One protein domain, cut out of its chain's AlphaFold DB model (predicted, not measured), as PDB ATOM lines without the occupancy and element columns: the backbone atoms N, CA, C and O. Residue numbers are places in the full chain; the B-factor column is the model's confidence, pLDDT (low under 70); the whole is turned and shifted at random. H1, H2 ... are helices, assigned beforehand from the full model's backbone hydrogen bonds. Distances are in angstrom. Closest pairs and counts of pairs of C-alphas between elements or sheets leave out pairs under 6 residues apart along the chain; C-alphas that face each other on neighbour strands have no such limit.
ATOM      1  N   ALA A 124      15.327  82.187   1.901       86.25
ATOM      2  CA  ALA A 124      15.722  81.270   2.967       86.25
ATOM      3  C   ALA A 124      15.838  81.967   4.334       86.25
ATOM      4  O   ALA A 124      16.033  81.296   5.343       86.25
ATOM      5  N   ASP A 125      15.762  83.302   4.384       91.94
ATOM      6  CA  ASP A 125      15.901  84.038   5.641       91.94
ATOM      7  C   ASP A 125      14.693  83.844   6.544       91.94
ATOM      8  O   ASP A 125      14.870  83.731   7.748       91.94
ATOM      9  N   ASN A 126      13.484  83.752   5.985       91.06
ATOM     10  CA  ASN A 126      12.271  83.496   6.762       91.06
ATOM     11  C   ASN A 126      12.404  82.215   7.598       91.06
ATOM     12  O   ASN A 126      12.068  82.220   8.777       91.06
ATOM     13  N   ALA A 127      12.969  81.148   7.028       92.25
ATOM     14  CA  ALA A 127      13.227  79.906   7.744       92.25
ATOM     15  C   ALA A 127      14.254  80.092   8.866       92.25
ATOM     16  O   ALA A 127      14.159  79.422   9.877       92.25
ATOM     17  N   LEU A 128      15.219  81.005   8.734       94.00
ATOM     18  CA  LEU A 128      16.161  81.302   9.820       94.00
ATOM     19  C   LEU A 128      15.539  82.170  10.921       94.00
ATOM     20  O   LEU A 128      15.948  82.056  12.076       94.00
ATOM     21  N   LEU A 129      14.600  83.045  10.548       93.00
ATOM     22  CA  LEU A 129      13.887  83.944  11.453       93.00
ATOM     23  C   LEU A 129      12.775  83.247  12.227       93.00
ATOM     24  O   LEU A 129      12.507  83.660  13.344       93.00
ATOM     25  N   SER A 130      12.114  82.252  11.642       93.50
ATOM     26  CA  SER A 130      11.075  81.474  12.316       93.50
ATOM     27  C   SER A 130      11.685  80.686  13.469       93.50
ATOM     28  O   SER A 130      12.649  79.951  13.263       93.50
ATOM     29  N   GLU A 131      11.099  80.796  14.660       92.88
ATOM     30  CA  GLU A 131      11.481  80.033  15.856       92.88
ATOM     31  C   GLU A 131      11.449  78.520  15.582       92.88
ATOM     32  O   GLU A 131      12.305  77.757  16.022       92.88
ATOM     33  N   TYR A 132      10.487  78.095  14.766       92.00
ATOM     34  CA  TYR A 132      10.240  76.707  14.401       92.00
ATOM     35  C   TYR A 132      10.990  76.284  13.120       92.00
ATOM     36  O   TYR A 132      11.062  75.100  12.775       92.00
ATOM     37  N   LEU A 133      11.648  77.223  12.439       92.44
ATOM     38  CA  LEU A 133      12.350  77.016  11.170       92.44
ATOM     39  C   LEU A 133      11.435  76.582  10.011       92.44
ATOM     40  O   LEU A 133      11.881  75.912   9.079       92.44
ATOM     41  N   ASP A 134      10.153  76.935  10.069       91.56
ATOM     42  CA  ASP A 134       9.151  76.649   9.031       91.56
ATOM     43  C   ASP A 134       8.898  77.839   8.089       91.56
ATOM     44  O   ASP A 134       8.195  77.709   7.089       91.56
ATOM     45  N   GLY A 135       9.531  78.978   8.371       91.31
ATOM     46  CA  GLY A 135       9.372  80.205   7.598       91.31
ATOM     47  C   GLY A 135       8.139  81.025   7.963       91.31
ATOM     48  O   GLY A 135       7.891  82.026   7.294       91.31
ATOM     49  N   GLU A 136       7.419  80.627   9.011       90.06
ATOM     50  CA  GLU A 136       6.211  81.270   9.519       90.06
ATOM     51  C   GLU A 136       6.434  81.827  10.936       90.06
ATOM     52  O   GLU A 136       7.412  81.511  11.614       90.06
ATOM     53  N   TRP A 137       5.516  82.686  11.383       86.81
ATOM     54  CA  TRP A 137       5.504  83.203  12.754       86.81
ATOM     55  C   TRP A 137       5.306  82.053  13.769       86.81
ATOM     56  O   TRP A 137       4.503  81.156  13.488       86.81
ATOM     57  N   PRO A 138       5.919  82.089  14.973       91.56
ATOM     58  CA  PRO A 138       6.681  83.186  15.588       91.56
ATOM     59  C   PRO A 138       8.098  83.394  15.057       91.56
ATOM     60  O   PRO A 138       8.790  82.457  14.668       91.56
ATOM     61  N   TRP A 139       8.530  84.656  15.073       92.25
ATOM     62  CA  TRP A 139       9.887  85.065  14.716       92.25
ATOM     63  C   TRP A 139      10.789  85.118  15.951       92.25
ATOM     64  O   TRP A 139      10.329  85.418  17.049       92.25
ATOM     65  N   LEU A 140      12.088  84.908  15.760       92.44
ATOM     66  CA  LEU A 140      13.097  85.109  16.788       92.44
ATOM     67  C   LEU A 140      13.117  86.563  17.276       92.44
ATOM     68  O   LEU A 140      13.140  87.513  16.486       92.44
ATOM     69  N   GLU A 141      13.231  86.717  18.590       88.25
ATOM     70  CA  GLU A 141      13.443  88.006  19.237       88.25
ATOM     71  C   GLU A 141      14.904  88.458  19.112       88.25
ATOM     72  O   GLU A 141      15.839  87.655  19.117       88.25
ATOM     73  N   THR A 142      15.128  89.769  19.001       86.81
ATOM     74  CA  THR A 142      16.487  90.338  18.893       86.81
ATOM     75  C   THR A 142      17.062  90.796  20.233       86.81
ATOM     76  O   THR A 142      18.213  91.238  20.295       86.81
ATOM     77  N   ASP A 143      16.263  90.767  21.301       85.75
ATOM     78  CA  ASP A 143      16.662  91.245  22.623       85.75
ATOM     79  C   ASP A 143      17.495  90.241  23.411       85.75
ATOM     80  O   ASP A 143      18.189  90.674  24.322       85.75
ATOM     81  N   GLU A 144      17.551  88.974  23.005       88.31
ATOM     82  CA  GLU A 144      18.436  87.946  23.552       88.31
ATOM     83  C   GLU A 144      19.330  87.326  22.463       88.31
ATOM     84  O   GLU A 144      19.026  87.416  21.269       88.31
ATOM     85  N   PRO A 145      20.493  86.751  22.824       93.44
ATOM     86  CA  PRO A 145      21.270  85.961  21.882       93.44
ATOM     87  C   PRO A 145      20.467  84.767  21.365       93.44
ATOM     88  O   PRO A 145      19.763  84.111  22.130       93.44
ATOM     89  N   VAL A 146      20.638  84.444  20.084       95.00
ATOM     90  CA  VAL A 146      20.051  83.246  19.476       95.00
ATOM     91  C   VAL A 146      20.501  82.016  20.256       95.00
ATOM     92  O   VAL A 146      21.696  81.815  20.491       95.00
ATOM     93  N   GLU A 147      19.544  81.180  20.650       94.81
ATOM     94  CA  GLU A 147      19.843  79.961  21.386       94.81
ATOM     95  C   GLU A 147      20.712  79.018  20.538       94.81
ATOM     96  O   GLU A 147      20.506  78.840  19.337       94.81
ATOM     97  N   PHE A 148      21.698  78.377  21.166       95.56
ATOM     98  CA  PHE A 148      22.637  77.505  20.457       95.56
ATOM     99  C   PHE A 148      21.941  76.354  19.709       95.56
ATOM    100  O   PHE A 148      22.331  76.023  18.589       95.56
ATOM    101  N   GLY A 149      20.882  75.781  20.291       95.62
ATOM    102  CA  GLY A 149      20.096  74.738  19.631       95.62
ATOM    103  C   GLY A 149      19.427  75.217  18.344       95.62
ATOM    104  O   GLY A 149      19.415  74.464  17.375       95.62
ATOM    105  N   HIS A 150      18.996  76.483  18.275       96.06
ATOM    106  CA  HIS A 150      18.462  77.075  17.047       96.06
ATOM    107  C   HIS A 150      19.513  77.123  15.941       96.06
ATOM    108  O   HIS A 150      19.223  76.776  14.802       96.06
ATOM    109  N   LEU A 151      20.755  77.501  16.265       95.81
ATOM    110  CA  LEU A 151      21.851  77.510  15.289       95.81
ATOM    111  C   LEU A 151      22.138  76.114  14.734       95.81
ATOM    112  O   LEU A 151      22.324  75.969  13.527       95.81
ATOM    113  N   VAL A 152      22.163  75.099  15.602       96.38
ATOM    114  CA  VAL A 152      22.345  73.699  15.195       96.38
ATOM    115  C   VAL A 152      21.166  73.241  14.334       96.38
ATOM    116  O   VAL A 152      21.374  72.699  13.253       96.38
ATOM    117  N   ALA A 153      19.934  73.514  14.761       95.62
ATOM    118  CA  ALA A 153      18.740  73.099  14.040       95.62
ATOM    119  C   ALA A 153      18.610  73.778  12.671       95.62
ATOM    120  O   ALA A 153      18.338  73.115  11.670       95.62
ATOM    121  N   ALA A 154      18.879  75.079  12.598       95.19
ATOM    122  CA  ALA A 154      18.905  75.833  11.354       95.19
ATOM    123  C   ALA A 154      19.990  75.313  10.404       95.19
ATOM    124  O   ALA A 154      19.723  75.135   9.215       95.19
ATOM    125  N   ALA A 155      21.196  75.036  10.908       95.50
ATOM    126  CA  ALA A 155      22.286  74.478  10.111       95.50
ATOM    127  C   ALA A 155      21.903  73.117   9.511       95.50
ATOM    128  O   ALA A 155      22.007  72.932   8.298       95.50
ATOM    129  N   ALA A 156      21.357  72.214  10.331       93.38
ATOM    130  CA  ALA A 156      20.921  70.896   9.882       93.38
ATOM    131  C   ALA A 156      19.756  70.962   8.876       93.38
ATOM    132  O   ALA A 156      19.828  70.336   7.819       93.38
ATOM    133  N   LYS A 157      18.703  71.750   9.152       89.06
ATOM    134  CA  LYS A 157      17.521  71.856   8.271       89.06
ATOM    135  C   LYS A 157      17.812  72.559   6.944       89.06
ATOM    136  O   LYS A 157      17.160  72.261   5.946       89.06
ATOM    137  N   THR A 158      18.750  73.508   6.926       88.75
ATOM    138  CA  THR A 158      19.071  74.286   5.716       88.75
ATOM    139  C   THR A 158      20.250  73.734   4.918       88.75
ATOM    140  O   THR A 158      20.572  74.312   3.882       88.75
ATOM    141  N   ASP A 159      20.866  72.632   5.365       89.50
ATOM    142  CA  ASP A 159      22.083  72.052   4.774       89.50
ATOM    143  C   ASP A 159      23.213  73.092   4.642       89.50
ATOM    144  O   ASP A 159      23.870  73.242   3.610       89.50
ATOM    145  N   ARG A 160      23.392  73.887   5.702       92.81
ATOM    146  CA  ARG A 160      24.404  74.947   5.801       92.81
ATOM    147  C   ARG A 160      25.278  74.708   7.012       92.81
ATOM    148  O   ARG A 160      24.844  74.151   8.015       92.81
ATOM    149  N   SER A 161      26.505  75.210   6.969       95.31
ATOM    150  CA  SER A 161      27.348  75.201   8.162       95.31
ATOM    151  C   SER A 161      26.781  76.128   9.245       95.31
ATOM    152  O   SER A 161      26.212  77.186   8.951       95.31
ATOM    153  N   ALA A 162      27.019  75.794  10.517       95.56
ATOM    154  CA  ALA A 162      26.673  76.670  11.639       95.56
ATOM    155  C   ALA A 162      27.295  78.073  11.493       95.56
ATOM    156  O   ALA A 162      26.677  79.066  11.868       95.56
ATOM    157  N   GLY A 163      28.484  78.171  10.882       95.88
ATOM    158  CA  GLY A 163      29.142  79.440  10.556       95.88
ATOM    159  C   GLY A 163      28.364  80.300   9.560       95.88
ATOM    160  O   GLY A 163      28.222  81.503   9.768       95.88
ATOM    161  N   GLU A 164      27.828  79.703   8.495       95.44
ATOM    162  CA  GLU A 164      27.023  80.423   7.502       95.44
ATOM    163  C   GLU A 164      25.675  80.871   8.064       95.44
ATOM    164  O   GLU A 164      25.224  81.974   7.751       95.44
ATOM    165  N   VAL A 165      25.040  80.032   8.887       96.12
ATOM    166  CA  VAL A 165      23.803  80.381   9.595       96.12
ATOM    167  C   VAL A 165      24.057  81.528  10.568       96.12
ATOM    168  O   VAL A 165      23.362  82.541  10.514       96.12
ATOM    169  N   ALA A 166      25.094  81.417  11.400       96.31
ATOM    170  CA  ALA A 166      25.469  82.444  12.362       96.31
ATOM    171  C   ALA A 166      25.790  83.778  11.668       96.31
ATOM    172  O   ALA A 166      25.227  84.813  12.020       96.31
ATOM    173  N   ALA A 167      26.623  83.759  10.623       95.25
ATOM    174  CA  ALA A 167      26.934  84.954   9.843       95.25
ATOM    175  C   ALA A 167      25.676  85.584   9.230       95.25
ATOM    176  O   ALA A 167      25.559  86.812   9.178       95.25
ATOM    177  N   ARG A 168      24.714  84.760   8.793       95.44
ATOM    178  CA  ARG A 168      23.461  85.265   8.237       95.44
ATOM    179  C   ARG A 168      22.570  85.902   9.298       95.44
ATOM    180  O   ARG A 168      22.099  87.011   9.073       95.44
ATOM    181  N   LEU A 169      22.389  85.259  10.447       95.69
ATOM    182  CA  LEU A 169      21.624  85.815  11.564       95.69
ATOM    183  C   LEU A 169      22.255  87.112  12.094       95.69
ATOM    184  O   LEU A 169      21.542  88.083  12.330       95.69
ATOM    185  N   ALA A 170      23.585  87.194  12.169       94.69
ATOM    186  CA  ALA A 170      24.274  88.434  12.526       94.69
ATOM    187  C   ALA A 170      23.996  89.571  11.525       94.69
ATOM    188  O   ALA A 170      23.748  90.705  11.930       94.69
ATOM    189  N   ALA A 171      23.975  89.279  10.218       92.56
ATOM    190  CA  ALA A 171      23.601  90.261   9.194       92.56
ATOM    191  C   ALA A 171      22.126  90.701   9.289       92.56
ATOM    192  O   ALA A 171      21.787  91.802   8.861       92.56
ATOM    193  N   LEU A 172      21.265  89.854   9.861       92.69
ATOM    194  CA  LEU A 172      19.860  90.139  10.167       92.69
ATOM    195  C   LEU A 172      19.673  90.818  11.540       92.69
ATOM    196  O   LEU A 172      18.540  91.011  11.971       92.69
ATOM    197  N   GLY A 173      20.761  91.210  12.215       92.00
ATOM    198  CA  GLY A 173      20.728  91.983  13.461       92.00
ATOM    199  C   GLY A 173      20.651  91.151  14.741       92.00
ATOM    200  O   GLY A 173      20.501  91.717  15.822       92.00
ATOM    201  N   PHE A 174      20.770  89.824  14.653       95.25
ATOM    202  CA  PHE A 174      20.735  88.963  15.833       95.25
ATOM    203  C   PHE A 174      22.075  88.910  16.556       95.25
ATOM    204  O   PHE A 174      23.150  88.872  15.949       95.25
ATOM    205  N   ARG A 175      21.997  88.828  17.885       95.38
ATOM    206  CA  ARG A 175      23.150  88.507  18.724       95.38
ATOM    207  C   ARG A 175      23.376  87.001  18.698       95.38
ATOM    208  O   ARG A 175      22.433  86.224  18.782       95.38
ATOM    209  N   LEU A 176      24.630  86.590  18.570       94.69
ATOM    210  CA  LEU A 176      25.014  85.181  18.529       94.69
ATOM    211  C   LEU A 176      25.551  84.735  19.895       94.69
ATOM    212  O   LEU A 176      26.110  85.560  20.620       94.69
ATOM    213  N   PRO A 177      25.427  83.444  20.243       91.69
ATOM    214  CA  PRO A 177      26.038  82.905  21.445       91.69
ATOM    215  C   PRO A 177      27.568  82.921  21.318       91.69
ATOM    216  O   PRO A 177      28.127  82.601  20.268       91.69
ATOM    217  N   GLU A 178      28.258  83.262  22.406       91.00
ATOM    218  CA  GLU A 178      29.726  83.295  22.475       91.00
ATOM    219  C   GLU A 178      30.306  81.887  22.686       91.00
ATOM    220  O   GLU A 178      30.913  81.575  23.709       91.00
ATOM    221  N   VAL A 179      30.080  81.004  21.714       89.56
ATOM    222  CA  VAL A 179      30.488  79.594  21.761       89.56
ATOM    223  C   VAL A 179      31.169  79.187  20.460       89.56
ATOM    224  O   VAL A 179      30.976  79.804  19.411       89.56
ATOM    225  N   ALA A 180      31.989  78.138  20.515       90.81
ATOM    226  CA  ALA A 180      32.561  77.565  19.304       90.81
ATOM    227  C   ALA A 180      31.443  76.950  18.448       90.81
ATOM    228  O   ALA A 180      30.638  76.168  18.950       90.81
ATOM    229  N   LEU A 181      31.406  77.298  17.161       92.62
ATOM    230  CA  LEU A 181      30.430  76.745  16.227       92.62
ATOM    231  C   LEU A 181      30.883  75.343  15.797       92.62
ATOM    232  O   LEU A 181      31.967  75.225  15.213       92.62
ATOM    233  N   PRO A 182      30.112  74.286  16.100       91.38
ATOM    234  CA  PRO A 182      30.489  72.931  15.737       91.38
ATOM    235  C   PRO A 182      30.244  72.674  14.247       91.38
ATOM    236  O   PRO A 182      29.499  73.393  13.579       91.38
ATOM    237  N   ASP A 183      30.838  71.596  13.743       95.12
ATOM    238  CA  ASP A 183      30.343  70.955  12.525       95.12
ATOM    239  C   ASP A 183      28.989  70.312  12.837       95.12
ATOM    240  O   ASP A 183      28.882  69.633  13.861       95.12
ATOM    241  N   VAL A 184      27.969  70.549  12.013       96.50
ATOM    242  CA  VAL A 184      26.582  70.114  12.251       96.50
ATOM    243  C   VAL A 184      26.191  69.091  11.196       96.50
ATOM    244  O   VAL A 184      26.419  69.302  10.009       96.50
ATOM    245  N   LEU A 185      25.591  67.988  11.639       94.38
ATOM    246  CA  LEU A 185      25.141  66.899  10.781       94.38
ATOM    247  C   LEU A 185      23.607  66.811  10.773       94.38
ATOM    248  O   LEU A 185      22.973  67.158  11.771       94.38
ATOM    249  N   PRO A 186      22.999  66.286   9.692       92.31
ATOM    250  CA  PRO A 186      21.570  65.985   9.680       92.31
ATOM    251  C   PRO A 186      21.168  65.079  10.855       92.31
ATOM    252  O   PRO A 186      21.825  64.064  11.112       92.31
ATOM    253  N   GLY A 187      20.089  65.429  11.554       92.06
ATOM    254  CA  GLY A 187      19.595  64.730  12.741       92.06
ATOM    255  C   GLY A 187      20.119  65.291  14.068       92.06
ATOM    256  O   GLY A 187      19.617  64.902  15.124       92.06
ATOM    257  N   ASP A 188      21.098  66.202  14.057       96.25
ATOM    258  CA  ASP A 188      21.577  66.867  15.275       96.25
ATOM    259  C   ASP A 188      20.515  67.764  15.911       96.25
ATOM    260  O   ASP A 188      20.485  67.896  17.135       96.25
ATOM    261  N   GLU A 189      19.620  68.332  15.102       95.19
ATOM    262  CA  GLU A 189      18.477  69.127  15.547       95.19
ATOM    263  C   GLU A 189      17.597  68.357  16.536       95.19
ATOM    264  O   GLU A 189      17.136  68.921  17.530       95.19
ATOM    265  N   LEU A 190      17.432  67.046  16.320       95.19
ATOM    266  CA  LEU A 190      16.685  66.181  17.227       95.19
ATOM    267  C   LEU A 190      17.417  66.062  18.562       95.19
ATOM    268  O   LEU A 190      16.802  66.177  19.613       95.19
ATOM    269  N   LEU A 191      18.739  65.879  18.537       96.56
ATOM    270  CA  LEU A 191      19.530  65.639  19.745       96.56
ATOM    271  C   LEU A 191      19.598  66.854  20.674       96.56
ATOM    272  O   LEU A 191      19.706  66.676  21.888       96.56
ATOM    273  N   VAL A 192      19.558  68.068  20.119       95.94
ATOM    274  CA  VAL A 192      19.643  69.322  20.888       95.94
ATOM    275  C   VAL A 192      18.287  69.841  21.368       95.94
ATOM    276  O   VAL A 192      18.252  70.753  22.194       95.94
ATOM    277  N   SER A 193      17.180  69.272  20.888       94.75
ATOM    278  CA  SER A 193      15.817  69.580  21.338       94.75
ATOM    279  C   SER A 193      15.444  68.709  22.537       94.75
ATOM    280  O   SER A 193      15.599  67.491  22.480       94.75
ATOM    281  N   ARG A 194      14.929  69.292  23.631       91.88
ATOM    282  CA  ARG A 194      14.581  68.543  24.860       91.88
ATOM    283  C   ARG A 194      13.542  67.445  24.626       91.88
ATOM    284  O   ARG A 194      13.665  66.371  25.215       91.88
ATOM    285  N   SER A 195      12.564  67.708  23.761       89.12
ATOM    286  CA  SER A 195      11.510  66.750  23.394       89.12
ATOM    287  C   SER A 195      11.894  65.867  22.199       89.12
ATOM    288  O   SER A 195      11.119  65.004  21.800       89.12
ATOM    289  N   LEU A 196      13.114  66.016  21.665       92.88
ATOM    290  CA  LEU A 196      13.656  65.210  20.563       92.88
ATOM    291  C   LEU A 196      12.859  65.324  19.256       92.88
ATOM    292  O   LEU A 196      12.786  64.375  18.476       92.88
ATOM    293  N   GLU A 197      12.276  66.497  19.009       89.25
ATOM    294  CA  GLU A 197      11.456  66.757  17.820       89.25
ATOM    295  C   GLU A 197      12.115  67.728  16.825       89.25
ATOM    296  O   GLU A 197      11.618  67.917  15.718       89.25
TER     297      GLU A 197
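This is residues 124 to 197 of the 309 residues of an uncharacterized protein of Kitasatospora sp. MMS16-CNU292 (UniProt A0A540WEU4). The longest helix, H2, has H4 packed on one side of it, while H3 begins beside H2, with its first residue Ala 162 nearest to Ala 155 of H2, and runs away from it on the side opposite H4, nearly at a right angle to it. The short H1 sits near both H2 and H3, the centres of these three making a triangle, and two long loops, residues 130 to 147 and 172 to 187, link the helices. The printed part has 74 residues, with four named helices in the order H1, H2, H3, H4 and no named strand; the class is all helix, though under half of the residues, 31 of 74, are in named elements. The whole is compact, with a radius of gyration of the C-alphas of 11.1 A, and rounded, spanning 27 by 26 by 21 A.

H2, residues 148 to 158, touches H3, residues 162 to 171, and their lines are about perpendicular at 77 degrees. Their closest C-alphas are those of Ala 155 and Ala 162, 5.1 A apart. H2 also touches H4, residues 188 to 192, with 13 pairs of C-alphas within 8 A; the closest are those of Ala 153 and Glu 189, 4.3 A apart. H1, residues 125 to 129, is close to H2 but not clearly touching it, the closest C-alphas being those of Leu 128 and Ala 154 at 6.3 A. H1 and H3 only just touch, with 3 pairs of C-alphas within 8 A; the closest are those of Leu 128 and Leu 169, 7.3 A apart. H4 is apart from H1 and from H3. In H1, H2, H3 and H4 every pair of backbone O i and N i+4 is within hydrogen-bond range.

H2 begins with C-alpha 148 at (22.637, 77.505, 20.457) and measures 15.5 A from first to last C-alpha, Phe 148 to Thr 158. H3 measures 14.1 A, from Ala 162 to Ala 171. H1, the first element, runs from Asp 125, C-alpha at (15.901, 84.038, 5.641), to Leu 129. H4, the last element, runs from Asp 188 to Val 192, with C-alpha 192 at (19.643, 69.322, 20.888).

The two C-alphas farthest apart are those of Ala 171 and Ser 195, at 30.0 A, and the first and last printed C-alphas, of Ala 124 and Glu 197, are 21.2 A apart. The links from H1 to H2, with 18 residues, and from H3 to H4, with 16, are long; the link from H2 to H3, with 3, is tight. The printed part has no cut. Its mean pLDDT is 93.0, and no printed residue is under 70.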